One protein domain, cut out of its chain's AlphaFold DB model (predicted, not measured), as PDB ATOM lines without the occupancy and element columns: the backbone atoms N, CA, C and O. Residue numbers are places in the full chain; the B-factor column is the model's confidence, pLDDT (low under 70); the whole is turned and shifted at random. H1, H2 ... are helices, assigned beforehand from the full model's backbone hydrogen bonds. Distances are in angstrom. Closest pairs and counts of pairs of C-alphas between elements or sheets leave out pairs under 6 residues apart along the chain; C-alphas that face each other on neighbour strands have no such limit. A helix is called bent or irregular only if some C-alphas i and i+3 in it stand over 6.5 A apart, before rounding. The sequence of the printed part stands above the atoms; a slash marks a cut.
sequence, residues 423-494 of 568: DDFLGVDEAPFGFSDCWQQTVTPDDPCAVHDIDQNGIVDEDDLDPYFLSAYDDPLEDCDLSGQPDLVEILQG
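Overview. This is residues 423 to 494 of the 568 residues of an uncharacterized protein of Phycisphaerae bacterium (UniProt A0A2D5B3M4). One longer helix, H4, and four short helices are strung on winding loops, with H2 in the middle, the H4 to H5 link swinging wide at one end and the H2 to H3 link at the other. The 72 printed residues include five named helices, H1 to H5, and no named strand; the class is all helix, though under half of the residues are in helices. It is compact, with a radius of gyration of the C-alphas of 12.2 A and spans of 38 by 26 by 22 A.

Arrangement. Start at H4, residues 462 to 472, which is near H5, residues 487 to 492, with 5 pairs of C-alphas within 10 A. H5 is close but not clearly touching H2, residues 435 to 438; their closest C-alphas, Ser 436 and Leu 492, are 6.3 A apart. H2 touches H1, residues 423 to 426, closest at C-alphas Phe 425 and Phe 435, 4.7 A. Every O i to N i+4 pair is within hydrogen-bond range in H5, and 4 of 7 in H4; H1 and H2 are too short for one.

Along the chain. Find C-alpha 462 at (185.231, 144.629, 160.477); H4 runs 14.4 A to C-alpha 472 at (175.347, 141.234, 170.404), irregular at C-alphas 464 and 467, 7.1 A apart. H3, residues 448 to 451, is only just irregular, 6.6 A from C-alpha 448 to 451, and close but not clearly touching H2, closest at C-alphas Cys 438 and Cys 449, 5.6 A. H5 measures 8.6 A, H1 5.5 A and H2 5.1 A.

Size, cuts and confidence. The farthest C-alphas, Asp 446 and Leu 482, are 38.9 A apart. The printed part has no cut, the H4 to H5 link is long, and no printed residue is under 70 in pLDDT.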
ATOM      1  N   ASP A 423     173.817 153.598 172.148       94.31
ATOM      2  CA  ASP A 423     174.748 154.335 172.999       94.31
ATOM      3  C   ASP A 423     176.135 153.682 172.917       94.31
ATOM      4  O   ASP A 423     177.134 154.374 172.703       94.31
ATOM      5  N   ASP A 424     176.202 152.349 172.935       95.94
ATOM      6  CA  ASP A 424     177.445 151.593 172.738       95.94
ATOM      7  C   ASP A 424     177.986 151.654 171.314       95.94
ATOM      8  O   ASP A 424     179.178 151.425 171.087       95.94
ATOM      9  N   PHE A 425     177.136 151.941 170.330       95.56
ATOM     10  CA  PHE A 425     177.564 152.089 168.946       95.56
ATOM     11  C   PHE A 425     178.126 153.487 168.657       95.56
ATOM     12  O   PHE A 425     179.218 153.610 168.092       95.56
ATOM     13  N   LEU A 426     177.397 154.542 169.027       92.75
ATOM     14  CA  LEU A 426     177.716 155.935 168.693       92.75
ATOM     15  C   LEU A 426     178.475 156.685 169.790       92.75
ATOM     16  O   LEU A 426     179.110 157.693 169.488       92.75
ATOM     17  N   GLY A 427     178.435 156.225 171.041       90.75
ATOM     18  CA  GLY A 427     178.997 156.964 172.172       90.75
ATOM     19  C   GLY A 427     178.156 158.176 172.557       90.75
ATOM     20  O   GLY A 427     178.685 159.280 172.721       90.75
ATOM     21  N   VAL A 428     176.840 157.981 172.636       83.81
ATOM     22  CA  VAL A 428     175.860 159.020 172.972       83.81
ATOM     23  C   VAL A 428     175.257 158.788 174.363       83.81
ATOM     24  O   VAL A 428     175.530 157.785 175.015       83.81
ATOM     25  N   ASP A 429     174.518 159.788 174.853       85.50
ATOM     26  CA  ASP A 429     173.843 159.796 176.155       85.50
ATOM     27  C   ASP A 429     174.719 159.394 177.359       85.50
ATOM     28  O   ASP A 429     175.478 160.234 177.868       85.50
ATOM     29  N   GLU A 430     174.574 158.167 177.863       81.50
ATOM     30  CA  GLU A 430     175.264 157.680 179.064       81.50
ATOM     31  C   GLU A 430     176.608 156.990 178.733       81.50
ATOM     32  O   GLU A 430     177.478 156.875 179.611       81.50
ATOM     33  N   ALA A 431     176.840 156.630 177.464       85.81
ATOM     34  CA  ALA A 431     178.094 156.057 176.992       85.81
ATOM     35  C   ALA A 431     179.142 157.151 176.684       85.81
ATOM     36  O   ALA A 431     178.904 158.076 175.907       85.81
ATOM     37  N   PRO A 432     180.355 157.088 177.269       89.06
ATOM     38  CA  PRO A 432     181.386 158.108 177.050       89.06
ATOM     39  C   PRO A 432     182.045 158.075 175.658       89.06
ATOM     40  O   PRO A 432     182.765 159.020 175.321       89.06
ATOM     41  N   PHE A 433     181.898 156.969 174.928       94.19
ATOM     42  CA  PHE A 433     182.352 156.703 173.558       94.19
ATOM     43  C   PHE A 433     181.635 155.437 173.064       94.19
ATOM     44  O   PHE A 433     181.070 154.722 173.889       94.19
ATOM     45  N   GLY A 434     181.676 155.151 171.763       95.19
ATOM     46  CA  GLY A 434     181.083 153.930 171.206       95.19
ATOM     47  C   GLY A 434     181.990 153.177 170.235       95.19
ATOM     48  O   GLY A 434     183.117 153.587 169.933       95.19
ATOM     49  N   PHE A 435     181.471 152.079 169.690       96.94
ATOM     50  CA  PHE A 435     182.136 151.243 168.694       96.94
ATOM     51  C   PHE A 435     182.630 152.073 167.500       96.94
ATOM     52  O   PHE A 435     183.762 151.909 167.038       96.94
ATOM     53  N   SER A 436     181.804 153.009 167.028       95.25
ATOM     54  CA  SER A 436     182.111 153.889 165.897       95.25
ATOM     55  C   SER A 436     183.286 154.833 166.164       95.25
ATOM     56  O   SER A 436     184.117 155.033 165.273       95.25
ATOM     57  N   ASP A 437     183.435 155.339 167.394       95.50
ATOM     58  CA  ASP A 437     184.605 156.124 167.795       95.50
ATOM     59  C   ASP A 437     185.877 155.283 167.728       95.50
ATOM     60  O   ASP A 437     186.939 155.769 167.332       95.50
ATOM     61  N   CYS A 438     185.776 154.012 168.114       97.19
ATOM     62  CA  CYS A 438     186.881 153.066 168.178       97.19
ATOM     63  C   CYS A 438     187.249 152.455 166.819       97.19
ATOM     64  O   CYS A 438     188.322 151.863 166.691       97.19
ATOM     65  N   TRP A 439     186.427 152.654 165.786       96.94
ATOM     66  CA  TRP A 439     186.621 152.080 164.460       96.94
ATOM     67  C   TRP A 439     188.003 152.382 163.863       96.94
ATOM     68  O   TRP A 439     188.436 153.531 163.731       96.94
ATOM     69  N   GLN A 440     188.705 151.320 163.465       96.00
ATOM     70  CA  GLN A 440     190.071 151.319 162.932       96.00
ATOM     71  C   GLN A 440     191.141 151.856 163.898       96.00
ATOM     72  O   GLN A 440     192.272 152.138 163.476       96.00
ATOM     73  N   GLN A 441     190.828 152.004 165.189       96.38
ATOM     74  CA  GLN A 441     191.816 152.366 166.198       96.38
ATOM     75  C   GLN A 441     192.624 151.145 166.628       96.38
ATOM     76  O   GLN A 441     192.088 150.072 166.865       96.38
ATOM     77  N   THR A 442     193.940 151.323 166.769       96.88
ATOM     78  CA  THR A 442     194.791 150.325 167.427       96.88
ATOM     79  C   THR A 442     194.600 150.421 168.932       96.88
ATOM     80  O   THR A 442     194.784 151.504 169.491       96.88
ATOM     81  N   VAL A 443     194.311 149.296 169.572       96.56
ATOM     82  CA  VAL A 443     193.982 149.218 170.995       96.56
ATOM     83  C   VAL A 443     194.878 148.220 171.723       96.56
ATOM     84  O   VAL A 443     195.436 147.281 171.152       96.56
ATOM     85  N   THR A 444     195.059 148.460 173.011       97.19
ATOM     86  CA  THR A 444     195.630 147.524 173.979       97.19
ATOM     87  C   THR A 444     194.563 147.165 175.012       97.19
ATOM     88  O   THR A 444     193.630 147.940 175.181       97.19
ATOM     89  N   PRO A 445     194.701 146.064 175.774       97.25
ATOM     90  CA  PRO A 445     193.713 145.694 176.795       97.25
ATOM     91  C   PRO A 445     193.479 146.730 177.910       97.25
ATOM     92  O   PRO A 445     192.531 146.585 178.673       97.25
ATOM     93  N   ASP A 446     194.342 147.739 178.048       97.12
ATOM     94  CA  ASP A 446     194.175 148.823 179.025       97.12
ATOM     95  C   ASP A 446     193.468 150.057 178.413       97.12
ATOM     96  O   ASP A 446     193.102 150.988 179.135       97.12
ATOM     97  N   ASP A 447     193.262 150.088 177.091       96.75
ATOM     98  CA  ASP A 447     192.583 151.190 176.408       96.75
ATOM     99  C   ASP A 447     191.053 151.045 176.510       96.75
ATOM    100  O   ASP A 447     190.541 149.928 176.435       96.75
ATOM    101  N   PRO A 448     190.286 152.149 176.621       95.19
ATOM    102  CA  PRO A 448     188.826 152.083 176.728       95.19
ATOM    103  C   PRO A 448     188.152 151.333 175.567       95.19
ATOM    104  O   PRO A 448     187.269 150.514 175.796       95.19
ATOM    105  N   CYS A 449     188.641 151.530 174.339       96.56
ATOM    106  CA  CYS A 449     188.135 150.864 173.136       96.56
ATOM    107  C   CYS A 449     188.345 149.340 173.108       96.56
ATOM    108  O   CYS A 449     187.802 148.675 172.232       96.56
ATOM    109  N   ALA A 450     189.104 148.763 174.045       96.75
ATOM    110  CA  ALA A 450     189.309 147.317 174.105       96.75
ATOM    111  C   ALA A 450     188.031 146.533 174.451       96.75
ATOM    112  O   ALA A 450     188.011 145.315 174.297       96.75
ATOM    113  N   VAL A 451     186.968 147.213 174.899       96.81
ATOM    114  CA  VAL A 451     185.633 146.615 175.045       96.81
ATOM    115  C   VAL A 451     185.039 146.155 173.706       96.81
ATOM    116  O   VAL A 451     184.238 145.221 173.686       96.81
ATOM    117  N   HIS A 452     185.485 146.757 172.598       97.44
ATOM    118  CA  HIS A 452     185.034 146.445 171.245       97.44
ATOM    119  C   HIS A 452     186.014 145.577 170.431       97.44
ATOM    120  O   HIS A 452     185.671 145.196 169.323       97.44
ATOM    121  N   ASP A 453     187.205 145.263 170.955       96.56
ATOM    122  CA  ASP A 453     188.197 144.365 170.324       96.56
ATOM    123  C   ASP A 453     187.974 142.939 170.847       96.56
ATOM    124  O   ASP A 453     188.644 142.468 171.779       96.56
ATOM    125  N   ILE A 454     186.943 142.280 170.316       95.12
ATOM    126  CA  ILE A 454     186.485 140.976 170.808       95.12
ATOM    127  C   ILE A 454     187.488 139.875 170.466       95.12
ATOM    128  O   ILE A 454     187.680 138.943 171.260       95.12
ATOM    129  N   ASP A 455     188.151 139.972 169.312       93.19
ATOM    130  CA  ASP A 455     189.135 138.981 168.882       93.19
ATOM    131  C   ASP A 455     190.540 139.194 169.477       93.19
ATOM    132  O   ASP A 455     191.407 138.312 169.378       93.19
ATOM    133  N   GLN A 456     190.722 140.305 170.197       93.06
ATOM    134  CA  GLN A 456     191.942 140.719 170.881       93.06
ATOM    135  C   GLN A 456     193.149 140.821 169.935       93.06
ATOM    136  O   GLN A 456     194.294 140.548 170.337       93.06
ATOM    137  N   ASN A 457     192.922 141.169 168.665       94.38
ATOM    138  CA  ASN A 457     193.982 141.340 167.676       94.38
ATOM    139  C   ASN A 457     194.672 142.721 167.785       94.38
ATOM    140  O   ASN A 457     195.749 142.920 167.196       94.38
ATOM    141  N   GLY A 458     194.115 143.628 168.597       95.94
ATOM    142  CA  GLY A 458     194.639 144.959 168.878       95.94
ATOM    143  C   GLY A 458     194.175 146.042 167.904       95.94
ATOM    144  O   GLY A 458     194.816 147.096 167.839       95.94
ATOM    145  N   ILE A 459     193.121 145.812 167.124       97.12
ATOM    146  CA  ILE A 459     192.435 146.829 166.324       97.12
ATOM    147  C   ILE A 459     190.933 146.550 166.327       97.12
ATOM    148  O   ILE A 459     190.541 145.418 166.125       97.12
ATOM    149  N   VAL A 460     190.114 147.587 166.522       97.19
ATOM    150  CA  VAL A 460     188.656 147.464 166.362       97.19
ATOM    151  C   VAL A 460     188.326 147.636 164.885       97.19
ATOM    152  O   VAL A 460     188.524 148.728 164.338       97.19
ATOM    153  N   ASP A 461     187.883 146.583 164.209       95.69
ATOM    154  CA  ASP A 461     187.576 146.632 162.778       95.69
ATOM    155  C   ASP A 461     186.398 145.734 162.354       95.69
ATOM    156  O   ASP A 461     185.507 145.414 163.140       95.69
ATOM    157  N   GLU A 462     186.319 145.420 161.058       95.19
ATOM    158  CA  GLU A 462     185.231 144.629 160.477       95.19
ATOM    159  C   GLU A 462     185.123 143.243 161.124       95.19
ATOM    160  O   GLU A 462     184.012 142.726 161.237       95.19
ATOM    161  N   ASP A 463     186.247 142.669 161.571       94.19
ATOM    162  CA  ASP A 463     186.267 141.360 162.219       94.19
ATOM    163  C   ASP A 463     185.582 141.402 163.606       94.19
ATOM    164  O   ASP A 463     185.124 140.357 164.068       94.19
ATOM    165  N   ASP A 464     185.433 142.583 164.231       95.81
ATOM    166  CA  ASP A 464     184.663 142.801 165.468       95.81
ATOM    167  C   ASP A 464     183.196 143.188 165.209       95.81
ATOM    168  O   ASP A 464     182.319 142.920 166.034       95.81
ATOM    169  N   LEU A 465     182.912 143.813 164.062       95.31
ATOM    170  CA  LEU A 465     181.576 144.297 163.704       95.31
ATOM    171  C   LEU A 465     180.637 143.155 163.282       95.31
ATOM    172  O   LEU A 465     179.640 142.885 163.954       95.31
ATOM    173  N   ASP A 466     180.950 142.485 162.168       91.81
ATOM    174  CA  ASP A 466     180.145 141.400 161.591       91.81
ATOM    175  C   ASP A 466     180.951 140.087 161.648       91.81
ATOM    176  O   ASP A 466     181.937 139.931 160.922       91.81
ATOM    177  N   PRO A 467     180.564 139.115 162.498       91.19
ATOM    178  CA  PRO A 467     179.220 138.957 163.057       91.19
ATOM    179  C   PRO A 467     179.023 139.445 164.493       91.19
ATOM    180  O   PRO A 467     177.903 139.339 164.986       91.19
ATOM    181  N   TYR A 468     180.058 139.882 165.213       95.19
ATOM    182  CA  TYR A 468     179.993 139.903 166.678       95.19
ATOM    183  C   TYR A 468     179.189 141.059 167.259       95.19
ATOM    184  O   TYR A 468     178.212 140.775 167.951       95.19
ATOM    185  N   PHE A 469     179.541 142.316 166.968       96.19
ATOM    186  CA  PHE A 469     178.763 143.466 167.437       96.19
ATOM    187  C   PHE A 469     177.302 143.335 166.993       96.19
ATOM    188  O   PHE A 469     176.395 143.400 167.815       96.19
ATOM    189  N   LEU A 470     177.068 143.018 165.713       95.06
ATOM    190  CA  LEU A 470     175.716 142.862 165.163       95.06
ATOM    191  C   LEU A 470     174.914 141.717 165.805       95.06
ATOM    192  O   LEU A 470     173.692 141.792 165.875       95.06
ATOM    193  N   SER A 471     175.572 140.646 166.259       93.94
ATOM    194  CA  SER A 471     174.895 139.557 166.983       93.94
ATOM    195  C   SER A 471     174.667 139.878 168.459       93.94
ATOM    196  O   SER A 471     173.821 139.238 169.083       93.94
ATOM    197  N   ALA A 472     175.460 140.790 169.022       95.31
ATOM    198  CA  ALA A 472     175.347 141.234 170.404       95.31
ATOM    199  C   ALA A 472     174.344 142.381 170.568       95.31
ATOM    200  O   ALA A 472     173.801 142.502 171.658       95.31
ATOM    201  N   TYR A 473     174.103 143.167 169.515       96.25
ATOM    202  CA  TYR A 473     173.185 144.303 169.496       96.25
ATOM    203  C   TYR A 473     171.747 143.877 169.825       96.25
ATOM    204  O   TYR A 473     171.215 142.937 169.226       96.25
ATOM    205  N   ASP A 474     171.130 144.550 170.794       95.12
ATOM    206  CA  ASP A 474     169.834 144.161 171.357       95.12
ATOM    207  C   ASP A 474     168.644 144.608 170.513       95.12
ATOM    208  O   ASP A 474     167.602 143.938 170.482       95.12
ATOM    209  N   ASP A 475     168.806 145.723 169.811       93.06
ATOM    210  CA  ASP A 475     167.747 146.318 169.016       93.06
ATOM    211  C   ASP A 475     167.669 145.731 167.597       93.06
ATOM    212  O   ASP A 475     168.619 145.133 167.080       93.06
ATOM    213  N   PRO A 476     166.514 145.863 166.918       91.44
ATOM    214  CA  PRO A 476     166.396 145.466 165.525       91.44
ATOM    215  C   PRO A 476     167.429 146.177 164.645       91.44
ATOM    216  O   PRO A 476     167.518 147.401 164.618       91.44
ATOM    217  N   LEU A 477     168.175 145.392 163.872       92.38
ATOM    218  CA  LEU A 477     169.043 145.909 162.822       92.38
ATOM    219  C   LEU A 477     168.189 146.303 161.610       92.38
ATOM    220  O   LEU A 477     167.770 145.437 160.835       92.38
ATOM    221  N   GLU A 478     167.906 147.597 161.484       91.69
ATOM    222  CA  GLU A 478     167.145 148.164 160.366       91.69
ATOM    223  C   GLU A 478     167.973 148.182 159.064       91.69
ATOM    224  O   GLU A 478     169.199 148.266 159.092       91.69
ATOM    225  N   ASP A 479     167.289 148.040 157.926       89.62
ATOM    226  CA  ASP A 479     167.828 148.102 156.552       89.62
ATOM    227  C   ASP A 479     166.775 148.819 155.695       89.62
ATOM    228  O   ASP A 479     165.937 148.206 155.016       89.62
ATOM    229  N   CYS A 480     166.713 150.140 155.840       86.75
ATOM    230  CA  CYS A 480     165.631 150.957 155.293       86.75
ATOM    231  C   CYS A 480     165.658 151.050 153.757       86.75
ATOM    232  O   CYS A 480     164.610 151.167 153.099       86.75
ATOM    233  N   ASP A 481     166.850 150.989 153.159       85.44
ATOM    234  CA  ASP A 481     167.041 151.063 151.711       85.44
ATOM    235  C   ASP A 481     167.015 149.680 151.021       85.44
ATOM    236  O   ASP A 481     166.947 149.596 149.783       85.44
ATOM    237  N   LEU A 482     166.918 148.608 151.820       88.69
ATOM    238  CA  LEU A 482     166.870 147.204 151.415       88.69
ATOM    239  C   LEU A 482     168.126 146.781 150.638       88.69
ATOM    240  O   LEU A 482     168.038 145.976 149.692       88.69
ATOM    241  N   SER A 483     169.286 147.334 151.002       89.69
ATOM    242  CA  SER A 483     170.594 146.961 150.463       89.69
ATOM    243  C   SER A 483     170.993 145.539 150.873       89.69
ATOM    244  O   SER A 483     171.757 144.875 150.155       89.69
ATOM    245  N   GLY A 484     170.416 145.034 151.966       90.06
ATOM    246  CA  GLY A 484     170.799 143.797 152.632       90.06
ATOM    247  C   GLY A 484     171.950 143.975 153.621       90.06
ATOM    248  O   GLY A 484     172.483 142.958 154.071       90.06
ATOM    249  N   GLN A 485     172.351 145.215 153.911       91.81
ATOM    250  CA  GLN A 485     173.262 145.578 154.992       91.81
ATOM    251  C   GLN A 485     172.501 146.399 156.034       91.81
ATOM    252  O   GLN A 485     171.678 147.218 155.643       91.81
ATOM    253  N   PRO A 486     172.752 146.200 157.338       93.94
ATOM    254  CA  PRO A 486     172.159 147.058 158.351       93.94
ATOM    255  C   PRO A 486     172.582 148.520 158.186       93.94
ATOM    256  O   PRO A 486     173.758 148.803 157.940       93.94
ATOM    257  N   ASP A 487     171.654 149.439 158.432       91.38
ATOM    258  CA  ASP A 487     171.857 150.883 158.323       91.38
ATOM    259  C   ASP A 487     173.050 151.354 159.175       91.38
ATOM    260  O   ASP A 487     173.886 152.121 158.699       91.38
ATOM    261  N   LEU A 488     173.201 150.815 160.393       92.88
ATOM    262  CA  LEU A 488     174.338 151.091 161.283       92.88
ATOM    263  C   LEU A 488     175.692 150.796 160.615       92.88
ATOM    264  O   LEU A 488     176.633 151.584 160.721       92.88
ATOM    265  N   VAL A 489     175.793 149.688 159.873       94.62
ATOM    266  CA  VAL A 489     177.017 149.317 159.143       94.62
ATOM    267  C   VAL A 489     177.290 150.323 158.028       94.62
ATOM    268  O   VAL A 489     178.428 150.760 157.838       94.62
ATOM    269  N   GLU A 490     176.254 150.727 157.294       93.94
ATOM    270  CA  GLU A 490     176.391 151.685 156.199       93.94
ATOM    271  C   GLU A 490     176.714 153.105 156.688       93.94
ATOM    272  O   GLU A 490     177.491 153.805 156.027       93.94
ATOM    273  N   ILE A 491     176.196 153.511 157.851       92.06
ATOM    274  CA  ILE A 491     176.565 154.752 158.549       92.06
ATOM    275  C   ILE A 491     178.050 154.712 158.925       92.06
ATOM    276  O   ILE A 491     178.814 155.597 158.531       92.06
ATOM    277  N   LEU A 492     178.499 153.644 159.592       94.12
ATOM    278  CA  LEU A 492     179.892 153.484 160.024       94.12
ATOM    279  C   LEU A 492     180.886 153.495 158.857       94.12
ATOM    280  O   LEU A 492     181.974 154.073 158.937       94.12
ATOM    281  N   GLN A 493     180.512 152.875 157.737       92.06
ATOM    282  CA  GLN A 493     181.323 152.843 156.520       92.06
ATOM    283  C   GLN A 493     181.245 154.153 155.708       92.06
ATOM    284  O   GLN A 493     181.975 154.310 154.719       92.06
ATOM    285  N   GLY A 494     180.396 155.105 156.113       90.12
ATOM    286  CA  GLY A 494     180.174 156.385 155.437       90.12
ATOM    287  C   GLY A 494     179.483 156.250 154.077       90.12
ATOM    288  O   GLY A 494     179.698 157.082 153.187       90.12
TER     289      GLY A 494